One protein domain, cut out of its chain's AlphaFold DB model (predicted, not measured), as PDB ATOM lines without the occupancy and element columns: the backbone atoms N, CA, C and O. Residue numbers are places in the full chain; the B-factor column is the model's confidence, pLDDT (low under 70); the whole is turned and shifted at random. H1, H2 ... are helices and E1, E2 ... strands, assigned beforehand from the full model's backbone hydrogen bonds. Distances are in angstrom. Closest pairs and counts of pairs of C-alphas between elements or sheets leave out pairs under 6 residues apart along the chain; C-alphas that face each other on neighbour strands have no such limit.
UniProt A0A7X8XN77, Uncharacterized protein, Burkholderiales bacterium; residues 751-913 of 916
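What this domain is: This is residues 751 to 913 of the 916 residues of an uncharacterized protein of Burkholderiales bacterium (UniProt A0A7X8XN77). A twisted four-stranded sheet lies in the middle, with H6 along one face, H4 side by side with H6, and H5 standing up from that same face. H1 and H2 sit together on the side of the sheet away from H6, the small hairpin E5 and E6 packs on H5 through E5, and residues 908 to 913, of which 908 to 911 belong to H7, stick out. The printed part has 163 residues with seven named helices and six named strands, in the order H1 E1 H2 H3 H4 H5 E2 H6 E3 E4 E5 E6 H7. The larger sheet runs E1 E2 E4 E3 and is mixed, E5 and E6 are antiparallel, and the class is mixed, helices and strands. The whole is compact, with a radius of gyration of the C-alphas of 15.6 A and spans of 45 by 38 by 30 A.

How they stand to each other: Begin at E2, residues 845 to 851. Edge strand E1, residues 765 to 769, is its parallel neighbour; N 769 and O 849, 2.8 A apart, are within hydrogen-bond range. E4, residues 881 to 885, is its antiparallel neighbour, with N 850 and O 882 at 2.8 A. E4 forms a hairpin with edge strand E3, residues 875 to 877; there N 877 and O 881 are 2.9 A apart. H6, residues 857 to 871, runs along the strands at a height over the sheet of 10.1 A, over E2 and E4; its closest C-alphas to E4 are Leu 871 and Tyr 884, 6.7 A. E2, H6 and E3 make a split strand-helix-strand unit, two strands running the same way with E4 between them, its crossover right-handed. The hub is H4, residues 810 to 820: its residues touch 859 to 863 of H6 at a shallow tilt of 17 degrees, opposite ways, closest C-alphas Glu 819 and Ala 859, 5.3 A. H5, residues 830 to 842, touches H4 about perpendicular, 73 degrees, with its residues 832 to 837 alone, closest C-alphas Phe 811 and Gly 836, 4.7 A. H3, residues 804 to 808, and H4 only just touch, only at the corner, with 3 pairs of C-alphas within 8 A, closest Tyr 807 and Asn 813, 5.6 A. H1, residues 752 to 758, touches H2, residues 782 to 790, at a steep tilt of 53 degrees, closest C-alphas Ala 758 and His 790, 4.3 A. In the hairpin of E5, residues 890 to 893, and E6, residues 896 to 899, N 898 and O 891 are 2.7 A apart; the closest C-alphas of H5 and E5 are Glu 838 and Leu 890, 5.6 A. Every O i to N i+4 pair is within range in H1, H3 and H5, against 3 of 5 in H2, 6 of 7 in H4, 10 of 11 in H6, and 0 of 3 in H7, residues 905 to 911, where 1 of 4 O i to N i+3 pairs is.

Where its parts are: Find C-alpha 752 at (266.122, 266.937, 337.010), where H1 begins. C-alpha 857 at (250.657, 251.832, 329.650) begins H6, 20.5 A long; H5 measures 18.3 A, E2 17.3 A and H4 15.7 A. H7 ends at C-alpha 911, (257.639, 263.238, 368.324).

The domain as a whole: The C-alphas farthest apart are those of Leu 823 and Ala 905, 46.2 A. The printed part has no cut, and the links E1 to H2 and H2 to H3 are long. Look for pLDDT under 70 at residues 774 to 777, 823 to 824 and 900 to 913; the mean of the printed part is 83.8.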
ATOM      1  N   PRO A 751     267.645 262.357 337.460       91.31
ATOM      2  CA  PRO A 751     266.515 263.108 336.933       91.31
ATOM      3  C   PRO A 751     266.457 264.538 337.489       91.31
ATOM      4  O   PRO A 751     266.680 264.764 338.681       91.31
ATOM      5  N   GLU A 752     266.109 265.511 336.645       91.31
ATOM      6  CA  GLU A 752     266.122 266.937 337.010       91.31
ATOM      7  C   GLU A 752     265.179 267.270 338.175       91.31
ATOM      8  O   GLU A 752     265.537 268.076 339.041       91.31
ATOM      9  N   TYR A 753     264.039 266.573 338.276       93.06
ATOM     10  CA  TYR A 753     263.090 266.745 339.381       93.06
ATOM     11  C   TYR A 753     263.754 266.528 340.750       93.06
ATOM     12  O   TYR A 753     263.404 267.195 341.717       93.06
ATOM     13  N   CYS A 754     264.753 265.640 340.848       94.38
ATOM     14  CA  CYS A 754     265.437 265.373 342.112       94.38
ATOM     15  C   CYS A 754     266.175 266.612 342.629       94.38
ATOM     16  O   CYS A 754     266.216 266.844 343.834       94.38
ATOM     17  N   ARG A 755     266.758 267.406 341.720       91.31
ATOM     18  CA  ARG A 755     267.449 268.651 342.074       91.31
ATOM     19  C   ARG A 755     266.452 269.749 342.425       91.31
ATOM     20  O   ARG A 755     266.669 270.435 343.413       91.31
ATOM     21  N   SER A 756     265.342 269.848 341.692       91.75
ATOM     22  CA  SER A 756     264.270 270.800 342.011       91.75
ATOM     23  C   SER A 756     263.642 270.522 343.382       91.75
ATOM     24  O   SER A 756     263.502 271.427 344.199       91.75
ATOM     25  N   LEU A 757     263.352 269.259 343.706       93.06
ATOM     26  CA  LEU A 757     262.807 268.890 345.016       93.06
ATOM     27  C   LEU A 757     263.792 269.110 346.173       93.06
ATOM     28  O   LEU A 757     263.357 269.241 347.317       93.06
ATOM     29  N   ALA A 758     265.098 269.165 345.898       91.00
ATOM     30  CA  ALA A 758     266.111 269.485 346.900       91.00
ATOM     31  C   ALA A 758     266.069 270.959 347.343       91.00
ATOM     32  O   ALA A 758     266.560 271.274 348.427       91.00
ATOM     33  N   GLU A 759     265.500 271.854 346.525       90.31
ATOM     34  CA  GLU A 759     265.361 273.284 346.839       90.31
ATOM     35  C   GLU A 759     264.276 273.551 347.886       90.31
ATOM     36  O   GLU A 759     264.338 274.560 348.586       90.31
ATOM     37  N   ASP A 760     263.306 272.644 348.036       88.06
ATOM     38  CA  ASP A 760     262.319 272.711 349.109       88.06
ATOM     39  C   ASP A 760     262.977 272.322 350.451       88.06
ATOM     40  O   ASP A 760     263.306 271.146 350.657       88.06
ATOM     41  N   PRO A 761     263.141 273.266 351.401       80.50
ATOM     42  CA  PRO A 761     263.848 273.013 352.650       80.50
ATOM     43  C   PRO A 761     263.012 272.220 353.663       80.50
ATOM     44  O   PRO A 761     263.537 271.836 354.708       80.50
ATOM     45  N   GLN A 762     261.715 271.992 353.411       84.06
ATOM     46  CA  GLN A 762     260.868 271.270 354.354       84.06
ATOM     47  C   GLN A 762     261.250 269.787 354.412       84.06
ATOM     48  O   GLN A 762     261.294 269.095 353.387       84.06
ATOM     49  N   GLU A 763     261.474 269.275 355.627       85.75
ATOM     50  CA  GLU A 763     261.519 267.831 355.866       85.75
ATOM     51  C   GLU A 763     260.163 267.250 355.471       85.75
ATOM     52  O   GLU A 763     259.147 267.582 356.079       85.75
ATOM     53  N   SER A 764     260.136 266.411 354.442       93.12
ATOM     54  CA  SER A 764     258.914 265.793 353.935       93.12
ATOM     55  C   SER A 764     259.192 264.413 353.357       93.12
ATOM     56  O   SER A 764     260.324 264.083 352.984       93.12
ATOM     57  N   GLY A 765     258.141 263.597 353.334       93.75
ATOM     58  CA  GLY A 765     258.129 262.282 352.721       93.75
ATOM     59  C   GLY A 765     257.790 262.352 351.234       93.75
ATOM     60  O   GLY A 765     256.950 263.152 350.806       93.75
ATOM     61  N   LEU A 766     258.414 261.469 350.466       95.38
ATOM     62  CA  LEU A 766     258.200 261.268 349.040       95.38
ATOM     63  C   LEU A 766     257.907 259.790 348.786       95.38
ATOM     64  O   LEU A 766     258.571 258.920 349.348       95.38
ATOM     65  N   ILE A 767     256.906 259.505 347.955       94.00
ATOM     66  CA  ILE A 767     256.584 258.143 347.523       94.00
ATOM     67  C   ILE A 767     256.798 258.051 346.013       94.00
ATOM     68  O   ILE A 767     256.064 258.672 345.244       94.00
ATOM     69  N   ASP A 768     257.798 257.270 345.607       91.81
ATOM     70  CA  ASP A 768     258.027 256.914 344.209       91.81
ATOM     71  C   ASP A 768     257.143 255.725 343.794       91.81
ATOM     72  O   ASP A 768     257.040 254.722 344.507       91.81
ATOM     73  N   TYR A 769     256.544 255.825 342.607       88.88
ATOM     74  CA  TYR A 769     255.775 254.778 341.944       88.88
ATOM     75  C   TYR A 769     256.372 254.452 340.571       88.88
ATOM     76  O   TYR A 769     256.728 255.367 339.830       88.88
ATOM     77  N   PRO A 770     256.429 253.170 340.181       88.00
ATOM     78  CA  PRO A 770     255.859 252.014 340.871       88.00
ATOM     79  C   PRO A 770     256.686 251.539 342.067       88.00
ATOM     80  O   PRO A 770     257.886 251.815 342.146       88.00
ATOM     81  N   ILE A 771     256.052 250.776 342.963       81.69
ATOM     82  CA  ILE A 771     256.747 250.125 344.085       81.69
ATOM     83  C   ILE A 771     257.491 248.873 343.586       81.69
ATOM     84  O   ILE A 771     258.516 248.511 344.157       81.69
ATOM     85  N   GLN A 772     257.047 248.226 342.502       78.06
ATOM     86  CA  GLN A 772     257.737 247.094 341.877       78.06
ATOM     87  C   GLN A 772     257.909 247.305 340.366       78.06
ATOM     88  O   GLN A 772     257.110 247.944 339.688       78.06
ATOM     89  N   ARG A 773     258.981 246.767 339.774       76.69
ATOM     90  CA  ARG A 773     259.148 246.860 338.312       76.69
ATOM     91  C   ARG A 773     258.095 246.014 337.592       76.69
ATOM     92  O   ARG A 773     257.982 244.829 337.854       76.69
ATOM     93  N   TYR A 774     257.439 246.526 336.549       63.47
ATOM     94  CA  TYR A 774     256.369 245.776 335.856       63.47
ATOM     95  C   TYR A 774     256.762 244.414 335.223       63.47
ATOM     96  O   TYR A 774     255.868 243.636 334.848       63.47
ATOM     97  N   ARG A 775     258.070 244.148 335.046       62.50
ATOM     98  CA  ARG A 775     258.659 242.889 334.536       62.50
ATOM     99  C   ARG A 775     259.357 242.045 335.613       62.50
ATOM    100  O   ARG A 775     260.020 241.072 335.261       62.50
ATOM    101  N   GLY A 776     259.227 242.386 336.893       62.00
ATOM    102  CA  GLY A 776     259.867 241.653 337.983       62.00
ATOM    103  C   GLY A 776     259.199 241.897 339.331       62.00
ATOM    104  O   GLY A 776     258.264 242.669 339.451       62.00
ATOM    105  N   GLU A 777     259.690 241.227 340.364       62.66
ATOM    106  CA  GLU A 777     259.224 241.429 341.747       62.66
ATOM    107  C   GLU A 777     260.136 242.405 342.517       62.66
ATOM    108  O   GLU A 777     259.992 242.591 343.723       62.66
ATOM    109  N   LEU A 778     261.110 243.007 341.824       71.44
ATOM    110  CA  LEU A 778     262.175 243.805 342.423       71.44
ATOM    111  C   LEU A 778     261.759 245.270 342.570       71.44
ATOM    112  O   LEU A 778     261.183 245.864 341.652       71.44
ATOM    113  N   LEU A 779     262.126 245.850 343.712       80.94
ATOM    114  CA  LEU A 779     262.035 247.282 343.975       80.94
ATOM    115  C   LEU A 779     262.989 248.038 343.027       80.94
ATOM    116  O   LEU A 779     264.137 247.609 342.873       80.94
ATOM    117  N   PRO A 780     262.583 249.166 342.420       86.25
ATOM    118  CA  PRO A 780     263.523 250.052 341.736       86.25
ATOM    119  C   PRO A 780     264.568 250.590 342.727       86.25
ATOM    120  O   PRO A 780     264.265 251.377 343.625       86.25
ATOM    121  N   GLY A 781     265.810 250.113 342.610       86.75
ATOM    122  CA  GLY A 781     266.898 250.510 343.499       86.75
ATOM    123  C   GLY A 781     267.345 251.959 343.280       86.75
ATOM    124  O   GLY A 781     267.870 252.580 344.202       86.75
ATOM    125  N   GLU A 782     267.090 252.522 342.100       90.81
ATOM    126  CA  GLU A 782     267.450 253.890 341.719       90.81
ATOM    127  C   GLU A 782     266.842 254.930 342.666       90.81
ATOM    128  O   GLU A 782     267.452 255.969 342.891       90.81
ATOM    129  N   TYR A 783     265.701 254.636 343.302       92.62
ATOM    130  CA  TYR A 783     265.067 255.537 344.272       92.62
ATOM    131  C   TYR A 783     265.978 255.841 345.472       92.62
ATOM    132  O   TYR A 783     266.018 256.972 345.957       92.62
ATOM    133  N   PHE A 784     266.795 254.874 345.909       93.69
ATOM    134  CA  PHE A 784     267.816 255.137 346.930       93.69
ATOM    135  C   PHE A 784     268.866 256.119 346.409       93.69
ATOM    136  O   PHE A 784     269.304 257.001 347.138       93.69
ATOM    137  N   TYR A 785     269.264 256.011 345.143       94.06
ATOM    138  CA  TYR A 785     270.221 256.946 344.561       94.06
ATOM    139  C   TYR A 785     269.632 258.346 344.383       94.06
ATOM    140  O   TYR A 785     270.288 259.326 344.722       94.06
ATOM    141  N   TYR A 786     268.383 258.459 343.938       94.75
ATOM    142  CA  TYR A 786     267.688 259.739 343.800       94.75
ATOM    143  C   TYR A 786     267.580 260.482 345.137       94.75
ATOM    144  O   TYR A 786     267.784 261.701 345.182       94.75
ATOM    145  N   GLN A 787     267.400 259.751 346.243       95.12
ATOM    146  CA  GLN A 787     267.364 260.320 347.591       95.12
ATOM    147  C   GLN A 787     268.652 261.048 347.995       95.12
ATOM    148  O   GLN A 787     268.587 261.990 348.789       95.12
ATOM    149  N   VAL A 788     269.804 260.688 347.419       95.00
ATOM    150  CA  VAL A 788     271.067 261.421 347.623       95.00
ATOM    151  C   VAL A 788     270.928 262.899 347.231       95.00
ATOM    152  O   VAL A 788     271.558 263.771 347.835       95.00
ATOM    153  N   PHE A 789     270.074 263.185 346.245       94.69
ATOM    154  CA  PHE A 789     269.862 264.517 345.691       94.69
ATOM    155  C   PHE A 789     268.639 265.198 346.296       94.69
ATOM    156  O   PHE A 789     268.795 266.256 346.897       94.69
ATOM    157  N   HIS A 790     267.450 264.587 346.217       94.69
ATOM    158  CA  HIS A 790     266.227 265.239 346.707       94.69
ATOM    159  C   HIS A 790     266.118 265.267 348.237       94.69
ATOM    160  O   HIS A 790     265.322 266.031 348.775       94.69
ATOM    161  N   ARG A 791     266.875 264.423 348.957       93.69
ATOM    162  CA  ARG A 791     266.983 264.364 350.435       93.69
ATOM    163  C   ARG A 791     265.676 264.153 351.218       93.69
ATOM    164  O   ARG A 791     265.702 264.094 352.443       93.69
ATOM    165  N   LYS A 792     264.543 263.994 350.532       95.31
ATOM    166  CA  LYS A 792     263.239 263.632 351.111       95.31
ATOM    167  C   LYS A 792     263.240 262.195 351.628       95.31
ATOM    168  O   LYS A 792     263.884 261.328 351.033       95.31
ATOM    169  N   SER A 793     262.519 261.932 352.717       95.25
ATOM    170  CA  SER A 793     262.410 260.577 353.261       95.25
ATOM    171  C   SER A 793     261.512 259.712 352.375       95.25
ATOM    172  O   SER A 793     260.510 260.186 351.849       95.25
ATOM    173  N   ILE A 794     261.873 258.446 352.191       95.00
ATOM    174  CA  ILE A 794     261.122 257.497 351.362       95.00
ATOM    175  C   ILE A 794     260.565 256.365 352.231       95.00
ATOM    176  O   ILE A 794     261.180 255.988 353.240       95.00
ATOM    177  N   PRO A 795     259.405 255.786 351.878       92.81
ATOM    178  CA  PRO A 795     258.837 254.676 352.634       92.81
ATOM    179  C   PRO A 795     259.651 253.384 352.456       92.81
ATOM    180  O   PRO A 795     259.566 252.477 353.277       92.81
ATOM    181  N   ASN A 796     260.464 253.274 351.409       89.75
ATOM    182  CA  ASN A 796     261.189 252.057 351.065       89.75
ATOM    183  C   ASN A 796     262.201 251.664 352.158       89.75
ATOM    184  O   ASN A 796     262.982 252.482 352.653       89.75
ATOM    185  N   ARG A 797     262.208 250.380 352.527       85.94
ATOM    186  CA  ARG A 797     263.250 249.754 353.354       85.94
ATOM    187  C   ARG A 797     264.305 249.102 352.467       85.94
ATOM    188  O   ARG A 797     264.009 248.664 351.359       85.94
ATOM    189  N   VAL A 798     265.514 248.932 353.003       80.19
ATOM    190  CA  VAL A 798     266.641 248.251 352.328       80.19
ATOM    191  C   VAL A 798     266.265 246.829 351.865       80.19
ATOM    192  O   VAL A 798     266.760 246.345 350.848       80.19
ATOM    193  N   GLU A 799     265.342 246.180 352.578       71.00
ATOM    194  CA  GLU A 799     264.809 244.845 352.270       71.00
ATOM    195  C   GLU A 799     263.694 244.827 351.206       71.00
ATOM    196  O   GLU A 799     263.090 243.783 350.988       71.00
ATOM    197  N   GLY A 800     263.394 245.952 350.549       70.50
ATOM    198  CA  GLY A 800     262.418 246.005 349.451       70.50
ATOM    199  C   GLY A 800     260.955 246.147 349.873       70.50
ATOM    200  O   GLY A 800     260.076 246.152 349.020       70.50
ATOM    201  N   ASN A 801     260.680 246.282 351.171       75.75
ATOM    202  CA  ASN A 801     259.325 246.438 351.706       75.75
ATOM    203  C   ASN A 801     259.042 247.897 352.087       75.75
ATOM    204  O   ASN A 801     259.957 248.633 352.456       75.75
ATOM    205  N   VAL A 802     257.771 248.292 352.076       84.50
ATOM    206  CA  VAL A 802     257.295 249.571 352.634       84.50
ATOM    207  C   VAL A 802     256.655 249.348 354.015       84.50
ATOM    208  O   VAL A 802     256.196 248.237 354.299       84.50
ATOM    209  N   PRO A 803     256.629 250.350 354.914       86.56
ATOM    210  CA  PRO A 803     255.973 250.231 356.204       86.56
ATOM    211  C   PRO A 803     254.499 249.868 356.064       86.56
ATOM    212  O   PRO A 803     253.809 250.293 355.137       86.56
ATOM    213  N   PHE A 804     254.014 249.117 357.051       84.31
ATOM    214  CA  PHE A 804     252.651 248.596 357.084       84.31
ATOM    215  C   PHE A 804     251.592 249.691 356.917       84.31
ATOM    216  O   PHE A 804     250.625 249.486 356.194       84.31
ATOM    217  N   PHE A 805     251.824 250.874 357.495       87.56
ATOM    218  CA  PHE A 805     250.976 252.050 357.299       87.56
ATOM    219  C   PHE A 805     250.801 252.415 355.816       87.56
ATOM    220  O   PHE A 805     249.671 252.547 355.360       87.56
ATOM    221  N   VAL A 806     251.890 252.524 355.049       87.19
ATOM    222  CA  VAL A 806     251.829 252.873 353.617       87.19
ATOM    223  C   VAL A 806     251.179 251.746 352.821       87.19
ATOM    224  O   VAL A 806     250.360 252.000 351.946       87.19
ATOM    225  N   TYR A 807     251.487 250.493 353.162       85.38
ATOM    226  CA  TYR A 807     250.898 249.331 352.500       85.38
ATOM    227  C   TYR A 807     249.379 249.206 352.726       85.38
ATOM    228  O   TYR A 807     248.662 248.767 351.827       85.38
ATOM    229  N   GLN A 808     248.889 249.570 353.917       88.19
ATOM    230  CA  GLN A 808     247.469 249.510 354.284       88.19
ATOM    231  C   GLN A 808     246.687 250.791 353.990       88.19
ATOM    232  O   GLN A 808     245.456 250.758 353.992       88.19
ATOM    233  N   ASN A 809     247.373 251.909 353.755       92.75
ATOM    234  CA  ASN A 809     246.739 253.173 353.423       92.75
ATOM    235  C   ASN A 809     245.848 253.000 352.185       92.75
ATOM    236  O   ASN A 809     246.320 252.547 351.145       92.75
ATOM    237  N   ALA A 810     244.566 253.359 352.294       91.75
ATOM    238  CA  ALA A 810     243.577 253.070 351.256       91.75
ATOM    239  C   ALA A 810     243.969 253.639 349.882       91.75
ATOM    240  O   ALA A 810     243.781 252.962 348.874       91.75
ATOM    241  N   PHE A 811     244.564 254.835 349.846       93.38
ATOM    242  CA  PHE A 811     244.988 255.494 348.612       93.38
ATOM    243  C   PHE A 811     246.246 254.841 348.023       93.38
ATOM    244  O   PHE A 811     246.236 254.392 346.876       93.38
ATOM    245  N   ALA A 812     247.311 254.710 348.820       91.12
ATOM    246  CA  ALA A 812     248.577 254.125 348.370       91.12
ATOM    247  C   ALA A 812     248.441 252.641 347.980       91.12
ATOM    248  O   ALA A 812     249.029 252.195 346.991       91.12
ATOM    249  N   ASN A 813     247.626 251.883 348.721       89.25
ATOM    250  CA  ASN A 813     247.278 250.501 348.410       89.25
ATOM    251  C   ASN A 813     246.525 250.403 347.081       89.25
ATOM    252  O   ASN A 813     246.819 249.524 346.278       89.25
ATOM    253  N   TYR A 814     245.590 251.319 346.814       90.75
ATOM    254  CA  TYR A 814     244.834 251.304 345.565       90.75
ATOM    255  C   TYR A 814     245.716 251.616 344.350       90.75
ATOM    256  O   TYR A 814     245.607 250.926 343.336       90.75
ATOM    257  N   LEU A 815     246.667 252.548 344.480       89.75
ATOM    258  CA  LEU A 815     247.711 252.776 343.470       89.75
ATOM    259  C   LEU A 815     248.561 251.517 343.230       89.75
ATOM    260  O   LEU A 815     248.789 251.129 342.085       89.75
ATOM    261  N   PHE A 816     248.970 250.827 344.299       86.25
ATOM    262  CA  PHE A 816     249.702 249.560 344.194       86.25
ATOM    263  C   PHE A 816     248.883 248.457 343.494       86.25
ATOM    264  O   PHE A 816     249.420 247.661 342.721       86.25
ATOM    265  N   MET A 817     247.567 248.411 343.715       85.75
ATOM    266  CA  MET A 817     246.679 247.492 342.997       85.75
ATOM    267  C   MET A 817     246.545 247.873 341.517       85.75
ATOM    268  O   MET A 817     246.579 246.984 340.666       85.75
ATOM    269  N   MET A 818     246.437 249.168 341.195       86.19
ATOM    270  CA  MET A 818     246.396 249.677 339.815       86.19
ATOM    271  C   MET A 818     247.652 249.318 339.019       86.19
ATOM    272  O   MET A 818     247.543 248.953 337.849       86.19
ATOM    273  N   GLU A 819     248.819 249.357 339.661       82.06
ATOM    274  CA  GLU A 819     250.105 248.941 339.086       82.06
ATOM    275  C   GLU A 819     250.071 247.486 338.566       82.06
ATOM    276  O   GLU A 819     250.620 247.178 337.502       82.06
ATOM    277  N   HIS A 820     249.376 246.591 339.279       76.69
ATOM    278  CA  HIS A 820     249.393 245.145 339.027       76.69
ATOM    279  C   HIS A 820     248.153 244.604 338.305       76.69
ATOM    280  O   HIS A 820     248.219 243.531 337.688       76.69
ATOM    281  N   ALA A 821     247.027 245.314 338.371       76.25
ATOM    282  CA  ALA A 821     245.743 244.824 337.893       76.25
ATOM    283  C   ALA A 821     245.728 244.588 336.375       76.25
ATOM    284  O   ALA A 821     245.965 245.484 335.568       76.25
ATOM    285  N   ARG A 822     245.400 243.349 335.986       70.12
ATOM    286  CA  ARG A 822     245.081 242.963 334.598       70.12
ATOM    287  C   ARG A 822     243.574 242.912 334.324       70.12
ATOM    288  O   ARG A 822     243.178 242.828 333.169       70.12
ATOM    289  N   LEU A 823     242.768 242.930 335.383       67.62
ATOM    290  CA  LEU A 823     241.306 242.847 335.378       67.62
ATOM    291  C   LEU A 823     240.720 244.079 336.084       67.62
ATOM    292  O   LEU A 823     241.465 244.994 336.462       67.62
ATOM    293  N   ASP A 824     239.400 244.095 336.248       68.75
ATOM    294  CA  ASP A 824     238.695 245.124 337.006       68.75
ATOM    295  C   ASP A 824     239.174 245.160 338.462       68.75
ATOM    296  O   ASP A 824     239.373 244.132 339.116       68.75
ATOM    297  N   LEU A 825     239.414 246.374 338.949       77.00
ATOM    298  CA  LEU A 825     239.860 246.623 340.312       77.00
ATOM    299  C   LEU A 825     238.678 246.486 341.278       77.00
ATOM    300  O   LEU A 825     237.564 246.881 340.929       77.00
ATOM    301  N   PRO A 826     238.897 245.993 342.508       73.81
ATOM    302  CA  PRO A 826     237.858 246.036 343.524       73.81
ATOM    303  C   PRO A 826     237.439 247.485 343.783       73.81
ATOM    304  O   PRO A 826     238.275 248.393 343.826       73.81
ATOM    305  N   PHE A 827     236.133 247.693 343.937       75.94
ATOM    306  CA  PHE A 827     235.563 249.005 344.214       75.94
ATOM    307  C   PHE A 827     236.101 249.550 345.543       75.94
ATOM    308  O   PHE A 827     236.046 248.871 346.569       75.94
ATOM    309  N   ARG A 828     236.601 250.788 345.517       83.31
ATOM    310  CA  ARG A 828     236.951 251.590 346.695       83.31
ATOM    311  C   ARG A 828     236.029 252.800 346.723       83.31
ATOM    312  O   ARG A 828     235.865 253.465 345.700       83.31
ATOM    313  N   SER A 829     235.434 253.087 347.878       87.25
ATOM    314  CA  SER A 829     234.601 254.281 348.025       87.25
ATOM    315  C   SER A 829     235.453 255.553 347.918       87.25
ATOM    316  O   SER A 829     236.623 255.572 348.309       87.25
ATOM    317  N   GLN A 830     234.873 256.641 347.403       88.69
ATOM    318  CA  GLN A 830     235.573 257.927 347.298       88.69
ATOM    319  C   GLN A 830     236.042 258.425 348.676       88.69
ATOM    320  O   GLN A 830     237.153 258.929 348.800       88.69
ATOM    321  N   THR A 831     235.231 258.214 349.718       89.06
ATOM    322  CA  THR A 831     235.550 258.575 351.105       89.06
ATOM    323  C   THR A 831     236.772 257.830 351.640       89.06
ATOM    324  O   THR A 831     237.619 258.444 352.280       89.06
ATOM    325  N   GLU A 832     236.923 256.533 351.340       91.12
ATOM    326  CA  GLU A 832     238.122 255.773 351.730       91.12
ATOM    327  C   GLU A 832     239.391 256.333 351.082       91.12
ATOM    328  O   GLU A 832     240.425 256.450 351.738       91.12
ATOM    329  N   LEU A 833     239.320 256.689 349.796       92.94
ATOM    330  CA  LEU A 833     240.459 257.251 349.068       92.94
ATOM    331  C   LEU A 833     240.823 258.649 349.581       92.94
ATOM    332  O   LEU A 833     242.005 258.933 349.770       92.94
ATOM    333  N   GLN A 834     239.822 259.486 349.876       93.50
ATOM    334  CA  GLN A 834     240.016 260.792 350.515       93.50
ATOM    335  C   GLN A 834     240.708 260.640 351.867       93.50
ATOM    336  O   GLN A 834     241.758 261.239 352.079       93.50
ATOM    337  N   GLN A 835     240.192 259.768 352.739       91.81
ATOM    338  CA  GLN A 835     240.792 259.502 354.045       91.81
ATOM    339  C   GLN A 835     242.232 258.986 353.920       91.81
ATOM    340  O   GLN A 835     243.115 259.435 354.649       91.81
ATOM    341  N   GLY A 836     242.502 258.096 352.959       93.00
ATOM    342  CA  GLY A 836     243.857 257.626 352.678       93.00
ATOM    343  C   GLY A 836     244.811 258.765 352.302       93.00
ATOM    344  O   GLY A 836     245.931 258.822 352.807       93.00
ATOM    345  N   LEU A 837     244.372 259.704 351.465       94.06
ATOM    346  CA  LEU A 837     245.183 260.849 351.052       94.06
ATOM    347  C   LEU A 837     245.391 261.870 352.188       94.06
ATOM    348  O   LEU A 837     246.494 262.401 352.343       94.06
ATOM    349  N   GLU A 838     244.374 262.096 353.026       93.88
ATOM    350  CA  GLU A 838     244.498 262.885 354.261       93.88
ATOM    351  C   GLU A 838     245.510 262.266 355.229       93.88
ATOM    352  O   GLU A 838     246.331 262.977 355.809       93.88
ATOM    353  N   ASP A 839     245.491 260.939 355.386       92.44
ATOM    354  CA  ASP A 839     246.450 260.227 356.226       92.44
ATOM    355  C   ASP A 839     247.880 260.402 355.697       92.44
ATOM    356  O   ASP A 839     248.781 260.721 356.472       92.44
ATOM    357  N   LEU A 840     248.108 260.280 354.382       93.62
ATOM    358  CA  LEU A 840     249.425 260.548 353.787       93.62
ATOM    359  C   LEU A 840     249.892 261.986 354.073       93.62
ATOM    360  O   LEU A 840     251.024 262.178 354.526       93.62
ATOM    361  N   SER A 841     249.011 262.980 353.901       93.62
ATOM    362  CA  SER A 841     249.304 264.382 354.234       93.62
ATOM    363  C   SER A 841     249.639 264.566 355.721       93.62
ATOM    364  O   SER A 841     250.617 265.236 356.061       93.62
ATOM    365  N   ARG A 842     248.888 263.914 356.618       90.75
ATOM    366  CA  ARG A 842     249.087 263.949 358.077       90.75
ATOM    367  C   ARG A 842     250.419 263.336 358.509       90.75
ATOM    368  O   ARG A 842     251.029 263.809 359.468       90.75
ATOM    369  N   PHE A 843     250.883 262.296 357.819       89.88
ATOM    370  CA  PHE A 843     252.208 261.701 358.024       89.88
ATOM    371  C   PHE A 843     253.322 262.427 357.253       89.88
ATOM    372  O   PHE A 843     254.451 261.940 357.202       89.88
ATOM    373  N   ASN A 844     253.027 263.626 356.741       92.25
ATOM    374  CA  ASN A 844     253.963 264.535 356.092       92.25
ATOM    375  C   ASN A 844     254.553 263.994 354.777       92.25
ATOM    376  O   ASN A 844     255.654 264.376 354.380       92.25
ATOM    377  N   PHE A 845     253.817 263.128 354.073       94.31
ATOM    378  CA  PHE A 845     254.093 262.858 352.665       94.31
ATOM    379  C   PHE A 845     253.580 264.031 351.829       94.31
ATOM    380  O   PHE A 845     252.401 264.381 351.891       94.31
ATOM    381  N   ARG A 846     254.484 264.663 351.075       94.62
ATOM    382  CA  ARG A 846     254.203 265.865 350.270       94.62
ATOM    383  C   ARG A 846     254.334 265.628 348.776       94.62
ATOM    384  O   ARG A 846     253.793 266.410 348.001       94.62
ATOM    385  N   TYR A 847     255.002 264.549 348.380       95.44
ATOM    386  CA  TYR A 847     255.311 264.262 346.986       95.44
ATOM    387  C   TYR A 847     254.928 262.827 346.619       95.44
ATOM    388  O   TYR A 847     255.301 261.879 347.312       95.44
ATOM    389  N   LEU A 848     254.210 262.689 345.507       95.56
ATOM    390  CA  LEU A 848     253.959 261.433 344.807       95.56
ATOM    391  C   LEU A 848     254.621 261.531 343.433       95.56
ATOM    392  O   LEU A 848     254.216 262.353 342.613       95.56
ATOM    393  N   VAL A 849     255.648 260.720 343.191       95.44
ATOM    394  CA  VAL A 849     256.407 260.740 341.934       95.44
ATOM    395  C   VAL A 849     256.064 259.497 341.132       95.44
ATOM    396  O   VAL A 849     256.242 258.382 341.610       95.44
ATOM    397  N   VAL A 850     255.567 259.680 339.913       94.56
ATOM    398  CA  VAL A 850     255.200 258.590 339.006       94.56
ATOM    399  C   VAL A 850     256.239 258.493 337.894       94.56
ATOM    400  O   VAL A 850     256.436 259.436 337.130       94.56
ATOM    401  N   HIS A 851     256.905 257.342 337.820       93.00
ATOM    402  CA  HIS A 851     257.910 257.000 336.815       93.00
ATOM    403  C   HIS A 851     257.270 256.157 335.710       93.00
ATOM    404  O   HIS A 851     257.297 254.923 335.754       93.00
ATOM    405  N   ASP A 852     256.703 256.798 334.689       91.25
ATOM    406  CA  ASP A 852     255.880 256.106 333.686       91.25
ATOM    407  C   ASP A 852     256.651 255.042 332.916       91.25
ATOM    408  O   ASP A 852     256.108 253.976 332.620       91.25
ATOM    409  N   LYS A 853     257.942 255.269 332.647       89.38
ATOM    410  CA  LYS A 853     258.817 254.285 331.982       89.38
ATOM    411  C   LYS A 853     258.869 252.933 332.706       89.38
ATOM    412  O   LYS A 853     259.192 251.920 332.081       89.38
ATOM    413  N   LEU A 854     258.580 252.910 334.008       87.38
ATOM    414  CA  LEU A 854     258.580 251.707 334.841       87.38
ATOM    415  C   LEU A 854     257.186 251.067 334.975       87.38
ATOM    416  O   LEU A 854     257.080 249.957 335.500       87.38
ATOM    417  N   LEU A 855     256.134 251.722 334.480       87.12
ATOM    418  CA  LEU A 855     254.746 251.263 334.519       87.12
ATOM    419  C   LEU A 855     254.296 250.659 333.181       87.12
ATOM    420  O   LEU A 855     254.838 250.941 332.114       87.12
ATOM    421  N   ARG A 856     253.245 249.830 333.224       85.38
ATOM    422  CA  ARG A 856     252.512 249.428 332.009       85.38
ATOM    423  C   ARG A 856     251.646 250.593 331.538       85.38
ATOM    424  O   ARG A 856     251.033 251.247 332.372       85.38
ATOM    425  N   GLN A 857     251.483 250.761 330.227       84.88
ATOM    426  CA  GLN A 857     250.657 251.832 329.650       84.88
ATOM    427  C   GLN A 857     249.237 251.897 330.252       84.88
ATOM    428  O   GLN A 857     248.799 252.949 330.698       84.88
ATOM    429  N   ALA A 858     248.559 250.752 330.391       83.25
ATOM    430  CA  ALA A 858     247.230 250.699 331.011       83.25
ATOM    431  C   ALA A 858     247.218 251.110 332.501       83.25
ATOM    432  O   ALA A 858     246.204 251.593 332.997       83.25
ATOM    433  N   ALA A 859     248.323 250.900 333.226       86.88
ATOM    434  CA  ALA A 859     248.454 251.342 334.613       86.88
ATOM    435  C   ALA A 859     248.735 252.849 334.692       86.88
ATOM    436  O   ALA A 859     248.164 253.507 335.555       86.88
ATOM    437  N   GLN A 860     249.543 253.394 333.771       89.25
ATOM    438  CA  GLN A 860     249.819 254.834 333.670       89.25
ATOM    439  C   GLN A 860     248.510 255.621 333.546       89.25
ATOM    440  O   GLN A 860     248.219 256.462 334.389       89.25
ATOM    441  N   GLU A 861     247.670 255.288 332.559       87.50
ATOM    442  CA  GLU A 861     246.400 255.990 332.320       87.50
ATOM    443  C   GLU A 861     245.490 255.974 333.558       87.50
ATOM    444  O   GLU A 861     244.994 257.016 333.984       87.50
ATOM    445  N   ARG A 862     245.320 254.805 334.193       88.94
ATOM    446  CA  ARG A 862     244.491 254.659 335.403       88.94
ATOM    447  C   ARG A 862     245.029 255.476 336.576       88.94
ATOM    448  O   ARG A 862     244.249 256.136 337.261       88.94
ATOM    449  N   ILE A 863     246.344 255.434 336.798       91.81
ATOM    450  CA  ILE A 863     247.009 256.168 337.877       91.81
ATOM    451  C   ILE A 863     246.876 257.674 337.642       91.81
ATOM    452  O   ILE A 863     246.468 258.382 338.557       91.81
ATOM    453  N   HIS A 864     247.134 258.174 336.431       93.31
ATOM    454  CA  HIS A 864     247.033 259.609 336.150       93.31
ATOM    455  C   HIS A 864     245.604 260.136 336.215       93.31
ATOM    456  O   HIS A 864     245.408 261.230 336.732       93.31
ATOM    457  N   VAL A 865     244.602 259.368 335.771       91.69
ATOM    458  CA  VAL A 865     243.190 259.756 335.926       91.69
ATOM    459  C   VAL A 865     242.822 259.875 337.406       91.69
ATOM    460  O   VAL A 865     242.201 260.858 337.811       91.69
ATOM    461  N   LEU A 866     243.233 258.905 338.232       92.06
ATOM    462  CA  LEU A 866     242.971 258.944 339.670       92.06
ATOM    463  C   LEU A 866     243.698 260.116 340.343       92.06
ATOM    464  O   LEU A 866     243.082 260.880 341.082       92.06
ATOM    465  N   LEU A 867     245.000 260.264 340.095       94.38
ATOM    466  CA  LEU A 867     245.808 261.320 340.701       94.38
ATOM    467  C   LEU A 867     245.348 262.707 340.241       94.38
ATOM    468  O   LEU A 867     245.200 263.586 341.080       94.38
ATOM    469  N   GLY A 868     245.024 262.879 338.958       92.62
ATOM    470  CA  GLY A 868     244.473 264.121 338.411       92.62
ATOM    471  C   GLY A 868     243.147 264.518 339.058       92.62
ATOM    472  O   GLY A 868     242.944 265.685 339.386       92.62
ATOM    473  N   HIS A 869     242.270 263.545 339.337       91.12
ATOM    474  CA  HIS A 869     241.004 263.797 340.025       91.12
ATOM    475  C   HIS A 869     241.187 264.340 341.453       91.12
ATOM    476  O   HIS A 869     240.428 265.212 341.873       91.12
ATOM    477  N   PHE A 870     242.171 263.833 342.207       91.38
ATOM    478  CA  PHE A 870     242.354 264.185 343.623       91.38
ATOM    479  C   PHE A 870     243.381 265.293 343.884       91.38
ATOM    480  O   PHE A 870     243.228 266.037 344.852       91.38
ATOM    481  N   LEU A 871     244.433 265.383 343.070       92.44
ATOM    482  CA  LEU A 871     245.591 266.259 343.285       92.44
ATOM    483  C   LEU A 871     245.759 267.324 342.193       92.44
ATOM    484  O   LEU A 871     246.586 268.218 342.353       92.44
ATOM    485  N   GLY A 872     244.967 267.263 341.119       91.50
ATOM    486  CA  GLY A 872     245.095 268.156 339.971       91.50
ATOM    487  C   GLY A 872     246.238 267.764 339.033       91.50
ATOM    488  O   GLY A 872     246.745 266.639 339.068       91.50
ATOM    489  N   GLU A 873     246.621 268.698 338.164       92.12
ATOM    490  CA  GLU A 873     247.649 268.463 337.148       92.12
ATOM    491  C   GLU A 873     249.045 268.282 337.772       92.12
ATOM    492  O   GLU A 873     249.421 269.043 338.672       92.12
ATOM    493  N   PRO A 874     249.831 267.291 337.312       95.31
ATOM    494  CA  PRO A 874     251.194 267.088 337.778       95.31
ATOM    495  C   PRO A 874     252.170 268.103 337.183       95.31
ATOM    496  O   PRO A 874     251.968 268.645 336.098       95.31
ATOM    497  N   GLU A 875     253.311 268.264 337.847       95.06
ATOM    498  CA  GLU A 875     254.506 268.813 337.213       95.06
ATOM    499  C   GLU A 875     255.134 267.726 336.328       95.06
ATOM    500  O   GLU A 875     255.546 266.670 336.823       95.06
ATOM    501  N   GLU A 876     255.186 267.962 335.017       94.81
ATOM    502  CA  GLU A 876     255.814 267.047 334.063       94.81
ATOM    503  C   GLU A 876     257.310 267.335 333.917       94.81
ATOM    504  O   GLU A 876     257.732 268.481 333.756       94.81
ATOM    505  N   TRP A 877     258.109 266.272 333.932       94.00
ATOM    506  CA  TRP A 877     259.562 266.323 333.821       94.00
ATOM    507  C   TRP A 877     260.057 265.440 332.665       94.00
ATOM    508  O   TRP A 877     259.344 264.529 332.219       94.00
ATOM    509  N   PRO A 878     261.294 265.665 332.176       91.62
ATOM    510  CA  PRO A 878     261.936 264.761 331.229       91.62
ATOM    511  C   PRO A 878     261.918 263.298 331.702       91.62
ATOM    512  O   PRO A 878     261.747 262.999 332.881       91.62
ATOM    513  N   ASP A 879     262.104 262.368 330.762       85.69
ATOM    514  CA  ASP A 879     262.071 260.919 331.003       85.69
ATOM    515  C   ASP A 879     260.721 260.321 331.432       85.69
ATOM    516  O   ASP A 879     260.681 259.172 331.874       85.69
ATOM    517  N   LEU A 880     259.614 261.026 331.167       91.38
ATOM    518  CA  LEU A 880     258.252 260.600 331.520       91.38
ATOM    519  C   LEU A 880     258.095 260.426 333.039       91.38
ATOM    520  O   LEU A 880     257.600 259.406 333.523       91.38
ATOM    521  N   VAL A 881     258.578 261.420 333.785       94.12
ATOM    522  CA  VAL A 881     258.384 261.515 335.231       94.12
ATOM    523  C   VAL A 881     257.337 262.585 335.511       94.12
ATOM    524  O   VAL A 881     257.419 263.695 334.986       94.12
ATOM    525  N   ARG A 882     256.356 262.263 336.354       95.50
ATOM    526  CA  ARG A 882     255.302 263.193 336.779       95.50
ATOM    527  C   ARG A 882     255.297 263.329 338.291       95.50
ATOM    528  O   ARG A 882     255.250 262.327 339.001       95.50
ATOM    529  N   VAL A 883     255.330 264.562 338.785       96.12
ATOM    530  CA  VAL A 883     255.362 264.862 340.221       96.12
ATOM    531  C   VAL A 883     254.033 265.483 340.639       96.12
ATOM    532  O   VAL A 883     253.659 266.554 340.171       96.12
ATOM    533  N   TYR A 884     253.330 264.817 341.552       96.19
ATOM    534  CA  TYR A 884     252.105 265.307 342.176       96.19
ATOM    535  C   TYR A 884     252.399 265.794 343.596       96.19
ATOM    536  O   TYR A 884     253.103 265.128 344.365       96.19
ATOM    537  N   ARG A 885     251.831 266.946 343.969       93.62
ATOM    538  CA  ARG A 885     251.976 267.524 345.311       93.62
ATOM    539  C   ARG A 885     250.773 267.176 346.176       93.62
ATOM    540  O   ARG A 885     249.639 267.395 345.771       93.62
ATOM    541  N   ILE A 886     251.027 266.687 347.387       92.94
ATOM    542  CA  ILE A 886     250.006 266.493 348.421       92.94
ATOM    543  C   ILE A 886     250.028 267.722 349.344       92.94
ATOM    544  O   ILE A 886     251.015 267.914 350.066       92.94
ATOM    545  N   PRO A 887     248.968 268.551 349.362       88.88
ATOM    546  CA  PRO A 887     248.941 269.759 350.181       88.88
ATOM    547  C   PRO A 887     249.089 269.494 351.686       88.88
ATOM    548  O   PRO A 887     248.649 268.460 352.200       88.88
ATOM    549  N   ALA A 888     249.686 270.452 352.400       85.31
ATOM    550  CA  ALA A 888     249.746 270.453 353.861       85.31
ATOM    551  C   ALA A 888     248.374 270.685 354.497       85.31
ATOM    552  O   ALA A 888     247.583 271.468 353.978       85.31
ATOM    553  N   GLY A 889     248.082 269.967 355.587       81.94
ATOM    554  CA  GLY A 889     246.787 270.044 356.265       81.94
ATOM    555  C   GLY A 889     245.585 269.646 355.398       81.94
ATOM    556  O   GLY A 889     244.480 270.116 355.667       81.94
ATOM    557  N   LEU A 890     245.786 268.828 354.354       87.12
ATOM    558  CA  LEU A 890     244.727 268.425 353.426       87.12
ATOM    559  C   LEU A 890     243.589 267.708 354.169       87.12
ATOM    560  O   LEU A 890     243.823 266.723 354.873       87.12
ATOM    561  N   ARG A 891     242.361 268.187 353.959       85.25
ATOM    562  CA  ARG A 891     241.099 267.572 354.390       85.25
ATOM    563  C   ARG A 891     240.072 267.626 353.272       85.25
ATOM    564  O   ARG A 891     240.103 268.546 352.467       85.25
ATOM    565  N   PHE A 892     239.131 266.695 353.244       84.44
ATOM    566  CA  PHE A 892     237.988 266.723 352.346       84.44
ATOM    567  C   PHE A 892     236.713 267.037 353.132       84.44
ATOM    568  O   PHE A 892     236.343 266.319 354.058       84.44
ATOM    569  N   VAL A 893     236.026 268.117 352.752       79.56
ATOM    570  CA  VAL A 893     234.705 268.497 353.283       79.56
ATOM    571  C   VAL A 893     233.737 268.528 352.107       79.56
ATOM    572  O   VAL A 893     234.027 269.151 351.087       79.56
ATOM    573  N   ASP A 894     232.632 267.784 352.200       76.50
ATOM    574  CA  ASP A 894     231.670 267.578 351.103       76.50
ATOM    575  C   ASP A 894     232.330 267.139 349.781       76.50
ATOM    576  O   ASP A 894     231.943 267.535 348.680       76.50
ATOM    577  N   GLY A 895     233.387 266.330 349.896       70.25
ATOM    578  CA  GLY A 895     234.144 265.790 348.771       70.25
ATOM    579  C   GLY A 895     235.109 266.767 348.090       70.25
ATOM    580  O   GLY A 895     235.745 266.381 347.110       70.25
ATOM    581  N   LYS A 896     235.262 267.998 348.600       76.00
ATOM    582  CA  LYS A 896     236.202 269.003 348.079       76.00
ATOM    583  C   LYS A 896     237.417 269.169 348.997       76.00
ATOM    584  O   LYS A 896     237.239 269.159 350.216       76.00
ATOM    585  N   PRO A 897     238.631 269.351 348.445       79.50
ATOM    586  CA  PRO A 897     239.828 269.573 349.246       79.50
ATOM    587  C   PRO A 897     239.790 270.951 349.929       79.50
ATOM    588  O   PRO A 897     239.522 271.970 349.294       79.50
ATOM    589  N   VAL A 898     240.087 270.975 351.225       81.06
ATOM    590  CA  VAL A 898     240.204 272.147 352.099       81.06
ATOM    591  C   VAL A 898     241.553 272.065 352.813       81.06
ATOM    592  O   VAL A 898     241.965 270.991 353.253       81.06
ATOM    593  N   LEU A 899     242.252 273.195 352.921       79.56
ATOM    594  CA  LEU A 899     243.534 273.295 353.620       79.56
ATOM    595  C   LEU A 899     243.302 273.886 355.006       79.56
ATOM    596  O   LEU A 899     242.764 274.986 355.127       79.56
ATOM    597  N   LEU A 900     243.699 273.162 356.049       69.56
ATOM    598  CA  LEU A 900     243.751 273.718 357.398       69.56
ATOM    599  C   LEU A 900     245.109 274.398 357.606       69.56
ATOM    600  O   LEU A 900     246.144 273.809 357.294       69.56
ATOM    601  N   GLU A 901     245.119 275.615 358.158       54.06
ATOM    602  CA  GLU A 901     246.350 276.232 358.669       54.06
ATOM    603  C   GLU A 901     246.890 275.362 359.815       54.06
ATOM    604  O   GLU A 901     246.346 275.340 360.920       54.06
ATOM    605  N   GLU A 902     247.937 274.579 359.551       52.31
ATOM    606  CA  GLU A 902     248.598 273.785 360.586       52.31
ATOM    607  C   GLU A 902     249.532 274.682 361.413       52.31
ATOM    608  O   GLU A 902     250.517 275.207 360.896       52.31
ATOM    609  N   ASP A 903     249.259 274.822 362.718       44.59
ATOM    610  CA  ASP A 903     250.197 275.419 363.678       44.59
ATOM    611  C   ASP A 903     251.482 274.557 363.745       44.59
ATOM    612  O   ASP A 903     251.425 273.398 364.202       44.59
ATOM    613  N   PRO A 904     252.652 275.095 363.339       46.97
ATOM    614  CA  PRO A 904     253.926 274.375 363.314       46.97
ATOM    615  C   PRO A 904     254.346 273.795 364.677       46.97
ATOM    616  O   PRO A 904     255.161 272.868 364.740       46.97
ATOM    617  N   ALA A 905     253.808 274.317 365.786       38.78
ATOM    618  CA  ALA A 905     254.126 273.863 367.141       38.78
ATOM    619  C   ALA A 905     253.531 272.481 367.487       38.78
ATOM    620  O   ALA A 905     254.064 271.766 368.343       38.78
ATOM    621  N   SER A 906     252.456 272.068 366.808       41.62
ATOM    622  CA  SER A 906     251.744 270.814 367.100       41.62
ATOM    623  C   SER A 906     252.526 269.555 366.682       41.62
ATOM    624  O   SER A 906     252.437 268.517 367.347       41.62
ATOM    625  N   TYR A 907     253.360 269.658 365.640       43.09
ATOM    626  CA  TYR A 907     254.144 268.543 365.095       43.09
ATOM    627  C   TYR A 907     255.327 268.153 366.003       43.09
ATOM    628  O   TYR A 907     255.591 266.967 366.213       43.09
ATOM    629  N   ARG A 908     255.991 269.129 366.651       40.91
ATOM    630  CA  ARG A 908     257.098 268.859 367.598       40.91
ATOM    631  C   ARG A 908     256.654 268.109 368.854       40.91
ATOM    632  O   ARG A 908     257.421 267.297 369.362       40.91
ATOM    633  N   ARG A 909     255.429 268.332 369.348       37.88
ATOM    634  CA  ARG A 909     254.920 267.645 370.555       37.88
ATOM    635  C   ARG A 909     254.641 266.157 370.334       37.88
ATOM    636  O   ARG A 909     254.805 265.382 371.269       37.88
ATOM    637  N   LYS A 910     254.268 265.732 369.121       42.50
ATOM    638  CA  LYS A 910     253.958 264.316 368.836       42.50
ATOM    639  C   LYS A 910     255.193 263.427 368.665       42.50
ATOM    640  O   LYS A 910     255.098 262.242 368.962       42.50
ATOM    641  N   ARG A 911     256.358 263.979 368.293       42.69
ATOM    642  CA  ARG A 911     257.639 263.238 368.324       42.69
ATOM    643  C   ARG A 911     258.065 262.838 369.746       42.69
ATOM    644  O   ARG A 911     258.764 261.849 369.897       42.69
ATOM    645  N   GLY A 912     257.634 263.572 370.777       32.12
ATOM    646  CA  GLY A 912     257.979 263.273 372.173       32.12
ATOM    647  C   GLY A 912     257.170 262.140 372.817       32.12
ATOM    648  O   GLY A 912     257.603 261.606 373.825       32.12
ATOM    649  N   LEU A 913     256.022 261.757 372.245       31.00
ATOM    650  CA  LEU A 913     255.078 260.804 372.859       31.00
ATOM    651  C   LEU A 913     255.251 259.348 372.397       31.00
ATOM    652  O   LEU A 913     254.561 258.469 372.897       31.00
TER     653      LEU A 913